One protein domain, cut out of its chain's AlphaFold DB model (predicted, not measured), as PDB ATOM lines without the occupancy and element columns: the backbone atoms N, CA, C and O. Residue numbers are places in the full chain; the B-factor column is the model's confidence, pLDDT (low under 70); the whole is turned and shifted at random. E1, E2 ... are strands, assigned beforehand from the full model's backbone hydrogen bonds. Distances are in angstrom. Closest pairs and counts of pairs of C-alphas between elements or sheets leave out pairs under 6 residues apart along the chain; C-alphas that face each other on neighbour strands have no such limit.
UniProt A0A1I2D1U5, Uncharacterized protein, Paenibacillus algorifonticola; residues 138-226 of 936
ATOM      1  N   THR A 138      43.693  21.939  -6.921       93.12
ATOM      2  CA  THR A 138      42.534  21.418  -7.660       93.12
ATOM      3  C   THR A 138      42.959  21.090  -9.086       93.12
ATOM      4  O   THR A 138      43.554  21.935  -9.757       93.12
ATOM      5  N   SER A 139      42.700  19.861  -9.536       93.19
ATOM      6  CA  SER A 139      42.935  19.485 -10.932       93.19
ATOM      7  C   SER A 139      41.866  20.055 -11.865       93.19
ATOM      8  O   SER A 139      40.817  20.539 -11.437       93.19
ATOM      9  N   GLU A 140      42.147  20.010 -13.157       93.50
ATOM     10  CA  GLU A 140      41.224  20.391 -14.206       93.50
ATOM     11  C   GLU A 140      40.276  19.243 -14.583       93.50
ATOM     12  O   GLU A 140      40.642  18.065 -14.563       93.50
ATOM     13  N   GLU A 141      39.084  19.611 -15.040       91.75
ATOM     14  CA  GLU A 141      38.188  18.783 -15.852       91.75
ATOM     15  C   GLU A 141      37.910  19.506 -17.168       91.75
ATOM     16  O   GLU A 141      37.997  20.730 -17.220       91.75
ATOM     17  N   PHE A 142      37.588  18.782 -18.241       91.50
ATOM     18  CA  PHE A 142      37.205  19.408 -19.508       91.50
ATOM     19  C   PHE A 142      35.754  19.111 -19.875       91.50
ATOM     20  O   PHE A 142      35.215  18.046 -19.580       91.50
ATOM     21  N   VAL A 143      35.145  20.063 -20.574       91.44
ATOM     22  CA  VAL A 143      33.821  19.964 -21.181       91.44
ATOM     23  C   VAL A 143      34.003  20.190 -22.676       91.44
ATOM     24  O   VAL A 143      34.581  21.197 -23.069       91.44
ATOM     25  N   LEU A 144      33.555  19.244 -23.505       88.75
ATOM     26  CA  LEU A 144      33.750  19.300 -24.962       88.75
ATOM     27  C   LEU A 144      32.681  20.137 -25.683       88.75
ATOM     28  O   LEU A 144      32.972  20.784 -26.691       88.75
ATOM     29  N   ASP A 145      31.458  20.119 -25.147       92.94
ATOM     30  CA  ASP A 145      30.240  20.580 -25.823       92.94
ATOM     31  C   ASP A 145      29.476  21.582 -24.948       92.94
ATOM     32  O   ASP A 145      28.253  21.510 -24.813       92.94
ATOM     33  N   ASP A 146      30.189  22.513 -24.306       94.69
ATOM     34  CA  ASP A 146      29.526  23.530 -23.493       94.69
ATOM     35  C   ASP A 146      28.788  24.522 -24.392       94.69
ATOM     36  O   ASP A 146      29.403  25.159 -25.246       94.69
ATOM     37  N   VAL A 147      27.472  24.654 -24.227       97.25
ATOM     38  CA  VAL A 147      26.675  25.562 -25.057       97.25
ATOM     39  C   VAL A 147      26.758  26.967 -24.477       97.25
ATOM     40  O   VAL A 147      26.220  27.235 -23.402       97.25
ATOM     41  N   ILE A 148      27.424  27.870 -25.196       97.50
ATOM     42  CA  ILE A 148      27.585  29.270 -24.792       97.50
ATOM     43  C   ILE A 148      26.935  30.174 -25.836       97.50
ATOM     44  O   ILE A 148      27.252  30.102 -27.025       97.50
ATOM     45  N   HIS A 149      26.046  31.053 -25.370       97.62
ATOM     46  CA  HIS A 149      25.450  32.096 -26.195       97.62
ATOM     47  C   HIS A 149      26.430  33.258 -26.366       97.62
ATOM     48  O   HIS A 149      26.874  33.860 -25.383       97.62
ATOM     49  N   PHE A 150      26.736  33.603 -27.612       98.12
ATOM     50  CA  PHE A 150      27.543  34.759 -27.976       98.12
ATOM     51  C   PHE A 150      26.651  35.890 -28.485       98.12
ATOM     52  O   PHE A 150      25.702  35.660 -29.231       98.12
ATOM     53  N   ASN A 151      26.989  37.129 -28.133       97.06
ATOM     54  CA  ASN A 151      26.394  38.337 -28.694       97.06
ATOM     55  C   ASN A 151      27.505  39.261 -29.204       97.06
ATOM     56  O   ASN A 151      28.343  39.724 -28.426       97.06
ATOM     57  N   GLY A 152      27.559  39.494 -30.518       95.44
ATOM     58  CA  GLY A 152      28.611  40.306 -31.137       95.44
ATOM     59  C   GLY A 152      30.023  39.772 -30.858       95.44
ATOM     60  O   GLY A 152      30.947  40.549 -30.623       95.44
ATOM     61  N   GLY A 153      30.179  38.447 -30.804       95.94
ATOM     62  CA  GLY A 153      31.438  37.755 -30.525       95.94
ATOM     63  C   GLY A 153      31.839  37.683 -29.046       95.94
ATOM     64  O   GLY A 153      32.946  37.232 -28.767       95.94
ATOM     65  N   VAL A 154      31.000  38.118 -28.095       97.19
ATOM     66  CA  VAL A 154      31.233  37.932 -26.644       97.19
ATOM     67  C   VAL A 154      30.288  36.878 -26.085       97.19
ATOM     68  O   VAL A 154      29.075  37.042 -26.201       97.19
ATOM     69  N   GLY A 155      30.832  35.841 -25.455       96.75
ATOM     70  CA  GLY A 155      30.090  34.827 -24.709       96.75
ATOM     71  C   GLY A 155      30.460  34.846 -23.229       96.75
ATOM     72  O   GLY A 155      31.555  35.276 -22.862       96.75
ATOM     73  N   TYR A 156      29.547  34.380 -22.380       96.12
ATOM     74  CA  TYR A 156      29.742  34.308 -20.932       96.12
ATOM     75  C   TYR A 156      29.386  32.916 -20.416       96.12
ATOM     76  O   TYR A 156      28.358  32.358 -20.795       96.12
ATOM     77  N   THR A 157      30.205  32.386 -19.511       94.25
ATOM     78  CA  THR A 157      29.918  31.159 -18.756       94.25
ATOM     79  C   THR A 157      30.108  31.415 -17.268       94.25
ATOM     80  O   THR A 157      30.968  32.201 -16.885       94.25
ATOM     81  N   SER A 158      29.315  30.763 -16.415       92.50
ATOM     82  CA  SER A 158      29.468  30.845 -14.954       92.50
ATOM     83  C   SER A 158      30.614  29.984 -14.414       92.50
ATOM     84  O   SER A 158      30.898  30.012 -13.217       92.50
ATOM     85  N   LYS A 159      31.253  29.199 -15.283       90.62
ATOM     86  CA  LYS A 159      32.333  28.284 -14.928       90.62
ATOM     87  C   LYS A 159      33.643  29.032 -14.685       90.62
ATOM     88  O   LYS A 159      33.942  30.026 -15.352       90.62
ATOM     89  N   ASP A 160      34.425  28.502 -13.749       87.62
ATOM     90  CA  ASP A 160      35.801  28.919 -13.491       87.62
ATOM     91  C   ASP A 160      36.725  28.232 -14.502       87.62
ATOM     92  O   ASP A 160      37.116  27.074 -14.325       87.62
ATOM     93  N   VAL A 161      36.947  28.899 -15.636       92.81
ATOM     94  CA  VAL A 161      37.611  28.324 -16.808       92.81
ATOM     95  C   VAL A 161      39.120  28.520 -16.710       92.81
ATOM     96  O   VAL A 161      39.599  29.646 -16.593       92.81
ATOM     97  N   ASN A 162      39.876  27.430 -16.849       90.19
ATOM     98  CA  ASN A 162      41.336  27.477 -16.928       90.19
ATOM     99  C   ASN A 162      41.834  27.611 -18.374       90.19
ATOM    100  O   ASN A 162      42.790  28.338 -18.637       90.19
ATOM    101  N   ARG A 163      41.193  26.919 -19.328       91.38
ATOM    102  CA  ARG A 163      41.531  26.981 -20.759       91.38
ATOM    103  C   ARG A 163      40.280  26.944 -21.629       91.38
ATOM    104  O   ARG A 163      39.325  26.236 -21.325       91.38
ATOM    105  N   VAL A 164      40.323  27.645 -22.759       92.81
ATOM    106  CA  VAL A 164      39.354  27.503 -23.855       92.81
ATOM    107  C   VAL A 164      40.102  26.958 -25.065       92.81
ATOM    108  O   VAL A 164      41.030  27.597 -25.553       92.81
ATOM    109  N   PHE A 165      39.716  25.776 -25.531       89.69
ATOM    110  CA  PHE A 165      40.411  25.081 -26.613       89.69
ATOM    111  C   PHE A 165      39.840  25.435 -27.980       89.69
ATOM    112  O   PHE A 165      40.584  25.693 -28.925       89.69
ATOM    113  N   SER A 166      38.513  25.442 -28.107       92.81
ATOM    114  CA  SER A 166      37.860  25.730 -29.379       92.81
ATOM    115  C   SER A 166      36.408  26.169 -29.211       92.81
ATOM    116  O   SER A 166      35.774  25.894 -28.193       92.81
ATOM    117  N   ALA A 167      35.881  26.851 -30.230       96.50
ATOM    118  CA  ALA A 167      34.466  27.163 -30.376       96.50
ATOM    119  C   ALA A 167      33.996  26.729 -31.772       96.50
ATOM    120  O   ALA A 167      34.696  26.952 -32.765       96.50
ATOM    121  N   ARG A 168      32.825  26.093 -31.864       95.38
ATOM    122  CA  ARG A 168      32.273  25.546 -33.113       95.38
ATOM    123  C   ARG A 168      30.751  25.647 -33.162       95.38
ATOM    124  O   ARG A 168      30.100  25.707 -32.121       95.38
ATOM    125  N   SER A 169      30.182  25.668 -34.363       95.69
ATOM    126  CA  SER A 169      28.721  25.684 -34.529       95.69
ATOM    127  C   SER A 169      28.068  24.399 -34.000       95.69
ATOM    128  O   SER A 169      28.719  23.360 -33.893       95.69
ATOM    129  N   LEU A 170      26.772  24.456 -33.678       93.19
ATOM    130  CA  LEU A 170      26.038  23.321 -33.093       93.19
ATOM    131  C   LEU A 170      25.847  22.127 -34.047       93.19
ATOM    132  O   LEU A 170      25.559  21.022 -33.605       93.19
ATOM    133  N   ASP A 171      26.013  22.331 -35.352       87.31
ATOM    134  CA  ASP A 171      26.028  21.281 -36.378       87.31
ATOM    135  C   ASP A 171      27.440  20.727 -36.659       87.31
ATOM    136  O   ASP A 171      27.600  19.799 -37.454       87.31
ATOM    137  N   SER A 172      28.468  21.263 -35.991       79.38
ATOM    138  CA  SER A 172      29.858  20.813 -36.101       79.38
ATOM    139  C   SER A 172      30.236  19.835 -34.993       79.38
ATOM    140  O   SER A 172      29.782  19.941 -33.851       79.38
ATOM    141  N   ARG A 173      31.164  18.920 -35.287       79.38
ATOM    142  CA  ARG A 173      31.656  17.927 -34.318       79.38
ATOM    143  C   ARG A 173      33.168  17.964 -34.163       79.38
ATOM    144  O   ARG A 173      33.877  18.421 -35.059       79.38
ATOM    145  N   LEU A 174      33.648  17.442 -33.042       63.59
ATOM    146  CA  LEU A 174      35.055  17.105 -32.877       63.59
ATOM    147  C   LEU A 174      35.368  15.829 -33.668       63.59
ATOM    148  O   LEU A 174      34.519  14.954 -33.841       63.59
ATOM    149  N   SER A 175      36.580  15.743 -34.195       53.09
ATOM    150  CA  SER A 175      37.069  14.574 -34.931       53.09
ATOM    151  C   SER A 175      37.332  13.358 -34.028       53.09
ATOM    152  O   SER A 175      37.301  12.233 -34.527       53.09
ATOM    153  N   TRP A 176      37.536  13.577 -32.722       52.84
ATOM    154  CA  TRP A 176      37.502  12.590 -31.635       52.84
ATOM    155  C   TRP A 176      37.162  13.281 -30.298       52.84
ATOM    156  O   TRP A 176      37.236  14.507 -30.205       52.84
ATOM    157  N   ASP A 177      36.809  12.519 -29.256       71.00
ATOM    158  CA  ASP A 177      36.400  13.050 -27.942       71.00
ATOM    159  C   ASP A 177      37.588  13.600 -27.134       71.00
ATOM    160  O   ASP A 177      38.084  12.994 -26.182       71.00
ATOM    161  N   SER A 178      38.083  14.771 -27.527       77.25
ATOM    162  CA  SER A 178      39.179  15.449 -26.845       77.25
ATOM    163  C   SER A 178      39.077  16.959 -27.003       77.25
ATOM    164  O   SER A 178      38.717  17.435 -28.079       77.25
ATOM    165  N   PRO A 179      39.443  17.744 -25.974       76.44
ATOM    166  CA  PRO A 179      39.411  19.196 -26.084       76.44
ATOM    167  C   PRO A 179      40.374  19.729 -27.156       76.44
ATOM    168  O   PRO A 179      40.149  20.808 -27.692       76.44
ATOM    169  N   THR A 180      41.417  18.970 -27.509       73.56
ATOM    170  CA  THR A 180      42.409  19.332 -28.533       73.56
ATOM    171  C   THR A 180      42.092  18.756 -29.917       73.56
ATOM    172  O   THR A 180      42.959  18.779 -30.784       73.56
ATOM    173  N   ALA A 181      40.902  18.184 -30.124       65.00
ATOM    174  CA  ALA A 181      40.535  17.566 -31.393       65.00
ATOM    175  C   ALA A 181      40.241  18.586 -32.500       65.00
ATOM    176  O   ALA A 181      39.709  19.669 -32.244       65.00
ATOM    177  N   ASP A 182      40.506  18.195 -33.751       71.38
ATOM    178  CA  ASP A 182      40.118  18.993 -34.916       71.38
ATOM    179  C   ASP A 182      38.602  19.143 -35.000       71.38
ATOM    180  O   ASP A 182      37.852  18.207 -34.701       71.38
ATOM    181  N   ILE A 183      38.151  20.294 -35.497       77.81
ATOM    182  CA  ILE A 183      36.737  20.558 -35.759       77.81
ATOM    183  C   ILE A 183      36.387  20.126 -37.184       77.81
ATOM    184  O   ILE A 183      36.959  20.610 -38.158       77.81
ATOM    185  N   ILE A 184      35.383  19.257 -37.303       73.94
ATOM    186  CA  ILE A 184      34.719  18.922 -38.563       73.94
ATOM    187  C   ILE A 184      33.461  19.789 -38.666       73.94
ATOM    188  O   ILE A 184      32.447  19.501 -38.025       73.94
ATOM    189  N   GLY A 185      33.546  20.851 -39.470       84.19
ATOM    190  CA  GLY A 185      32.480  21.834 -39.674       84.19
ATOM    191  C   GLY A 185      32.975  23.273 -39.499       84.19
ATOM    192  O   GLY A 185      34.128  23.580 -39.797       84.19
ATOM    193  N   THR A 186      32.105  24.162 -39.027       93.00
ATOM    194  CA  THR A 186      32.402  25.583 -38.810       93.00
ATOM    195  C   THR A 186      33.083  25.809 -37.457       93.00
ATOM    196  O   THR A 186      32.479  25.611 -36.400       93.00
ATOM    197  N   LYS A 187      34.335  26.281 -37.498       93.31
ATOM    198  CA  LYS A 187      35.130  26.729 -36.342       93.31
ATOM    199  C   LYS A 187      35.068  28.253 -36.195       93.31
ATOM    200  O   LYS A 187      35.076  28.973 -37.190       93.31
ATOM    201  N   TYR A 188      35.079  28.728 -34.953       96.25
ATOM    202  CA  TYR A 188      35.220  30.137 -34.601       96.25
ATOM    203  C   TYR A 188      36.502  30.344 -33.797       96.25
ATOM    204  O   TYR A 188      36.724  29.686 -32.779       96.25
ATOM    205  N   ASP A 189      37.348  31.270 -34.245       94.00
ATOM    206  CA  ASP A 189      38.621  31.540 -33.581       94.00
ATOM    207  C   ASP A 189      38.406  32.292 -32.268       94.00
ATOM    208  O   ASP A 189      37.927  33.432 -32.244       94.00
ATOM    209  N   VAL A 190      38.811  31.658 -31.170       94.19
ATOM    210  CA  VAL A 190      38.862  32.274 -29.845       94.19
ATOM    211  C   VAL A 190      39.999  33.295 -29.835       94.19
ATOM    212  O   VAL A 190      41.135  32.989 -30.194       94.19
ATOM    213  N   TYR A 191      39.684  34.536 -29.468       94.56
ATOM    214  CA  TYR A 191      40.654  35.621 -29.388       94.56
ATOM    215  C   TYR A 191      41.337  35.656 -28.020       94.56
ATOM    216  O   TYR A 191      42.559  35.584 -27.944       94.56
ATOM    217  N   TYR A 192      40.542  35.752 -26.954       93.88
ATOM    218  CA  TYR A 192      40.993  35.650 -25.569       93.88
ATOM    219  C   TYR A 192      39.827  35.221 -24.676       93.88
ATOM    220  O   TYR A 192      38.661  35.251 -25.082       93.88
ATOM    221  N   PHE A 193      40.152  34.857 -23.444       94.62
ATOM    222  CA  PHE A 193      39.198  34.677 -22.363       94.62
ATOM    223  C   PHE A 193      39.772  35.301 -21.093       94.62
ATOM    224  O   PHE A 193      40.992  35.399 -20.948       94.62
ATOM    225  N   GLU A 194      38.906  35.755 -20.197       94.25
ATOM    226  CA  GLU A 194      39.321  36.354 -18.931       94.25
ATOM    227  C   GLU A 194      38.293  36.082 -17.825       94.25
ATOM    228  O   GLU A 194      37.086  36.020 -18.101       94.25
ATOM    229  N   PRO A 195      38.744  35.915 -16.571       91.06
ATOM    230  CA  PRO A 195      37.839  35.803 -15.439       91.06
ATOM    231  C   PRO A 195      37.086  37.126 -15.221       91.06
ATOM    232  O   PRO A 195      37.664  38.212 -15.263       91.06
ATOM    233  N   VAL A 196      35.787  37.029 -14.945       91.62
ATOM    234  CA  VAL A 196      34.889  38.144 -14.608       91.62
ATOM    235  C   VAL A 196      34.126  37.832 -13.319       91.62
ATOM    236  O   VAL A 196      34.095  36.697 -12.851       91.62
ATOM    237  N   SER A 197      33.461  38.825 -12.724       85.94
ATOM    238  CA  SER A 197      32.796  38.672 -11.415       85.94
ATOM    239  C   SER A 197      31.748  37.551 -11.344       85.94
ATOM    240  O   SER A 197      31.406  37.112 -10.252       85.94
ATOM    241  N   SER A 198      31.206  37.118 -12.484       83.31
ATOM    242  CA  SER A 198      30.163  36.093 -12.586       83.31
ATOM    243  C   SER A 198      30.608  34.818 -13.317       83.31
ATOM    244  O   SER A 198      29.740  34.058 -13.738       83.31
ATOM    245  N   GLY A 199      31.915  34.602 -13.510       88.69
ATOM    246  CA  GLY A 199      32.470  33.437 -14.213       88.69
ATOM    247  C   GLY A 199      33.572  33.828 -15.196       88.69
ATOM    248  O   GLY A 199      34.499  34.537 -14.824       88.69
ATOM    249  N   THR A 200      33.470  33.407 -16.454       95.19
ATOM    250  CA  THR A 200      34.472  33.685 -17.495       95.19
ATOM    251  C   THR A 200      33.827  34.317 -18.726       95.19
ATOM    252  O   THR A 200      32.800  33.840 -19.220       95.19
ATOM    253  N   LEU A 201      34.448  35.380 -19.240       95.94
ATOM    254  CA  LEU A 201      34.139  35.965 -20.543       95.94
ATOM    255  C   LEU A 201      34.998  35.296 -21.617       95.94
ATOM    256  O   LEU A 201      36.207  35.157 -21.449       95.94
ATOM    257  N   ILE A 202      34.388  34.936 -22.748       97.19
ATOM    258  CA  ILE A 202      35.074  34.390 -23.925       97.19
ATOM    259  C   ILE A 202      34.828  35.319 -25.114       97.19
ATOM    260  O   ILE A 202      33.683  35.614 -25.464       97.19
ATOM    261  N   ARG A 203      35.903  35.778 -25.759       97.44
ATOM    262  CA  ARG A 203      35.847  36.663 -26.927       97.44
ATOM    263  C   ARG A 203      36.281  35.910 -28.181       97.44
ATOM    264  O   ARG A 203      37.370  35.346 -28.211       97.44
ATOM    265  N   LEU A 204      35.474  35.963 -29.236       97.44
ATOM    266  CA  LEU A 204      35.829  35.476 -30.574       97.44
ATOM    267  C   LEU A 204      36.487  36.587 -31.403       97.44
ATOM    268  O   LEU A 204      36.228  37.774 -31.186       97.44
ATOM    269  N   ARG A 205      37.311  36.215 -32.391       96.31
ATOM    270  CA  ARG A 205      37.861  37.169 -33.376       96.31
ATOM    271  C   ARG A 205      36.787  37.689 -34.330       96.31
ATOM    272  O   ARG A 205      36.822  38.849 -34.730       96.31
ATOM    273  N   SER A 206      35.836  36.834 -34.694       93.44
ATOM    274  CA  SER A 206      34.706  37.167 -35.558       93.44
ATOM    275  C   SER A 206      33.523  37.715 -34.759       93.44
ATOM    276  O   SER A 206      33.212  37.214 -33.677       93.44
ATOM    277  N   ASN A 207      32.789  38.666 -35.336       93.12
ATOM    278  CA  ASN A 207      31.457  39.013 -34.839       93.12
ATOM    279  C   ASN A 207      30.502  37.843 -35.103       93.12
ATOM    280  O   ASN A 207      30.245  37.499 -36.254       93.12
ATOM    281  N   PHE A 208      29.974  37.249 -34.037       96.81
ATOM    282  CA  PHE A 208      28.988  36.175 -34.105       96.81
ATOM    283  C   PHE A 208      27.931  36.367 -33.013       96.81
ATOM    284  O   PHE A 208      28.270  36.718 -31.880       96.81
ATOM    285  N   THR A 209      26.664  36.143 -33.361       97.44
ATOM    286  CA  THR A 209      25.549  36.133 -32.409       97.44
ATOM    287  C   THR A 209      24.775  34.831 -32.563       97.44
ATOM    288  O   THR A 209      24.318  34.526 -33.664       97.44
ATOM    289  N   GLY A 210      24.627  34.081 -31.472       97.44
ATOM    290  CA  GLY A 210      24.009  32.755 -31.453       97.44
ATOM    291  C   GLY A 210      24.708  31.804 -30.484       97.44
ATOM    292  O   GLY A 210      25.635  32.197 -29.778       97.44
ATOM    293  N   ASP A 211      24.277  30.547 -30.472       98.44
ATOM    294  CA  ASP A 211      24.839  29.506 -29.608       98.44
ATOM    295  C   ASP A 211      25.956  28.739 -30.323       98.44
ATOM    296  O   ASP A 211      25.818  28.374 -31.493       98.44
ATOM    297  N   LEU A 212      27.050  28.472 -29.608       98.12
ATOM    298  CA  LEU A 212      28.154  27.622 -30.060       98.12
ATOM    299  C   LEU A 212      28.431  26.522 -29.040       98.12
ATOM    300  O   LEU A 212      28.254  26.734 -27.840       98.12
ATOM    301  N   TYR A 213      28.955  25.394 -29.517       97.69
ATOM    302  CA  TYR A 213      29.678  24.461 -28.662       97.69
ATOM    303  C   TYR A 213      31.075  25.008 -28.391       97.69
ATOM    304  O   TYR A 213      31.811  25.350 -29.320       97.69
ATOM    305  N   VAL A 214      31.451  25.059 -27.121       96.94
ATOM    306  CA  VAL A 214      32.764  25.498 -26.658       96.94
ATOM    307  C   VAL A 214      33.426  24.358 -25.894       96.94
ATOM    308  O   VAL A 214      32.878  23.851 -24.916       96.94
ATOM    309  N   ALA A 215      34.622  23.976 -26.343       93.56
ATOM    310  CA  ALA A 215      35.483  23.049 -25.625       93.56
ATOM    311  C   ALA A 215      36.371  23.844 -24.660       93.56
ATOM    312  O   ALA A 215      37.153  24.698 -25.088       93.56
ATOM    313  N   LEU A 216      36.254  23.582 -23.360       94.44
ATOM    314  CA  LEU A 216      36.956  24.311 -22.299       94.44
ATOM    315  C   LEU A 216      37.351  23.392 -21.140       94.44
ATOM    316  O   LEU A 216      36.855  22.270 -21.040       94.44
ATOM    317  N   SER A 217      38.228  23.863 -20.257       94.19
ATOM    318  CA  SER A 217      38.541  23.211 -18.984       94.19
ATOM    319  C   SER A 217      38.243  24.091 -17.780       94.19
ATOM    320  O   SER A 217      38.293  25.316 -17.871       94.19
ATOM    321  N   THR A 218      37.943  23.460 -16.647       92.56
ATOM    322  CA  THR A 218      37.579  24.098 -15.379       92.56
ATOM    323  C   THR A 218      38.390  23.540 -14.219       92.56
ATOM    324  O   THR A 218      38.700  22.352 -14.205       92.56
ATOM    325  N   LEU A 219      38.691  24.359 -13.208       88.94
ATOM    326  CA  LEU A 219      39.382  23.932 -11.976       88.94
ATOM    327  C   LEU A 219      38.412  23.284 -10.972       88.94
ATOM    328  O   LEU A 219      38.272  23.732  -9.835       88.94
ATOM    329  N   THR A 220      37.702  22.244 -11.404       90.56
ATOM    330  CA  THR A 220      36.671  21.544 -10.610       90.56
ATOM    331  C   THR A 220      37.001  20.083 -10.334       90.56
ATOM    332  O   THR A 220      36.221  19.396  -9.675       90.56
ATOM    333  N   GLY A 221      38.142  19.606 -10.828       90.38
ATOM    334  CA  GLY A 221      38.532  18.211 -10.733       90.38
ATOM    335  C   GLY A 221      38.992  17.779  -9.339       90.38
ATOM    336  O   GLY A 221      39.060  18.572  -8.395       90.38
ATOM    337  N   PRO A 222      39.359  16.495  -9.191       92.69
ATOM    338  CA  PRO A 222      39.892  15.950  -7.948       92.69
ATOM    339  C   PRO A 222      41.114  16.708  -7.408       92.69
ATOM    340  O   PRO A 222      41.885  17.310  -8.155       92.69
ATOM    341  N   ILE A 223      41.348  16.621  -6.100       95.62
ATOM    342  CA  ILE A 223      42.518  17.236  -5.463       95.62
ATOM    343  C   ILE A 223      43.798  16.445  -5.781       95.62
ATOM    344  O   ILE A 223      43.831  15.216  -5.657       95.62
ATOM    345  N   ILE A 224      44.852  17.173  -6.156       94.94
ATOM    346  CA  ILE A 224      46.242  16.721  -6.271       94.94
ATOM    347  C   ILE A 224      46.977  17.137  -4.992       94.94
ATOM    348  O   ILE A 224      47.206  18.325  -4.738       94.94
ATOM    349  N   HIS A 225      47.352  16.170  -4.165       95.25
ATOM    350  CA  HIS A 225      48.086  16.414  -2.925       95.25
ATOM    351  C   HIS A 225      49.567  16.715  -3.179       95.25
ATOM    352  O   HIS A 225      50.104  16.440  -4.251       95.25
ATOM    353  N   LYS A 226      50.258  17.283  -2.184       94.19
ATOM    354  CA  LYS A 226      51.722  17.409  -2.233       94.19
ATOM    355  C   LYS A 226      52.366  16.044  -2.505       94.19
ATOM    356  O   LYS A 226      51.972  15.051  -1.901       94.19
TER     357      LYS A 226
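Overview. This is residues 138 to 226 of the 936 residues of an uncharacterized protein of Paenibacillus algorifonticola (UniProt A0A1I2D1U5). One antiparallel sheet of six strands curls like part of a barrel and folds back on itself into two leaves, E3 and E6 facing E2, E5 and E4, with E1 as the hinge; the edge strands E3 and E4 come near each other, and the barrel is nearly closed there. The short strand E7 forms a tail at one end of the longest axis, away from the sheet, and a long loop of residues 170 to 189 links the two edge strands. The printed part has 89 residues with no named helix and seven named strands, E1 to E7 along the chain, and its class is all strand. The sheet's order is E3, E6, E1, E2, E5, E4. The whole is compact, with a radius of gyration of the C-alphas of 13.0 A, and its outline is flat, spanning 43 by 33 by 17 A.

Along the chain. The printed part begins at Thr 138, and E1, the longest strand by residues, takes residues 141 to 151 over 26.2 A, from C-alpha 141 at (38.188, 18.783, -15.852). E1 bends by 68 degrees at residue 144. E2 is residues 154 to 157, 10.5 A long. E3, residues 161 to 169, is 20.0 A long and bends by 62 degrees at residue 165. After the long link comes E4, residues 190 to 196, with C-alpha 190 at (38.862, 32.274, -29.845), and then E5, residues 199 to 204; each is 16.8 A long. E6, residues 210 to 218, is 22.7 A long and bends by 62 degrees at residue 215. E7, residues 223 to 225, is 6.2 A long and ends with C-alpha 225 at (48.086, 16.414, -2.925).

Arrangement. The sheet is strongly twisted, its C-alphas lying up to 9.1 A off their best plane, and the way across it turns by 141 degrees. In this folded sheet, one sheet bent back on itself, the two leaves face each other with 53 pairs of C-alphas within 11 A. E1 has staggered pairing: residues 141 to 150 pair with E6, and residues 150 to 151 pair with E2. E6 and E1 are antiparallel at 148 degrees, with N 143 and O 216 2.8 A apart and N 214 and O 146 2.8 A apart. E1 and E2 form a hairpin, antiparallel at 136 degrees, with N 151 and O 154 2.8 A apart. E2 and E5 are antiparallel at 152 degrees, and N 200 and O 157 are 2.8 A apart. E4 and E5 form a hairpin, antiparallel at 160 degrees, with N 196 and O 199 2.8 A apart. On the other leaf, E3 and E6 are antiparallel at 150 degrees, with N 168 and O 213 2.8 A apart. These named N and O pairs are within hydrogen-bond range. Between the edge strands E3 and E4, the closest C-alphas are those of Ser 166 and Val 190, 6.6 A apart. E2 and E6 are apart, and E7 pairs with no named strand.

Size, cuts and confidence. The two C-alphas farthest apart are those of Thr 209 and Lys 226, at 44.1 A, while those of Thr 138 and Lys 226 are 11.4 A apart. The printed part has no cut. The link from E3 to E4 is long, with 20 residues; the other links are tight. Two short antiparallel pairings lie along this stretch: residues 167 to 168 of E3 with residues 187 to 188, and residues 173 to 174 with residues 183 to 184. The mean pLDDT of the printed part is 90.3, and residues 174 to 176 and residue 181 are under 70.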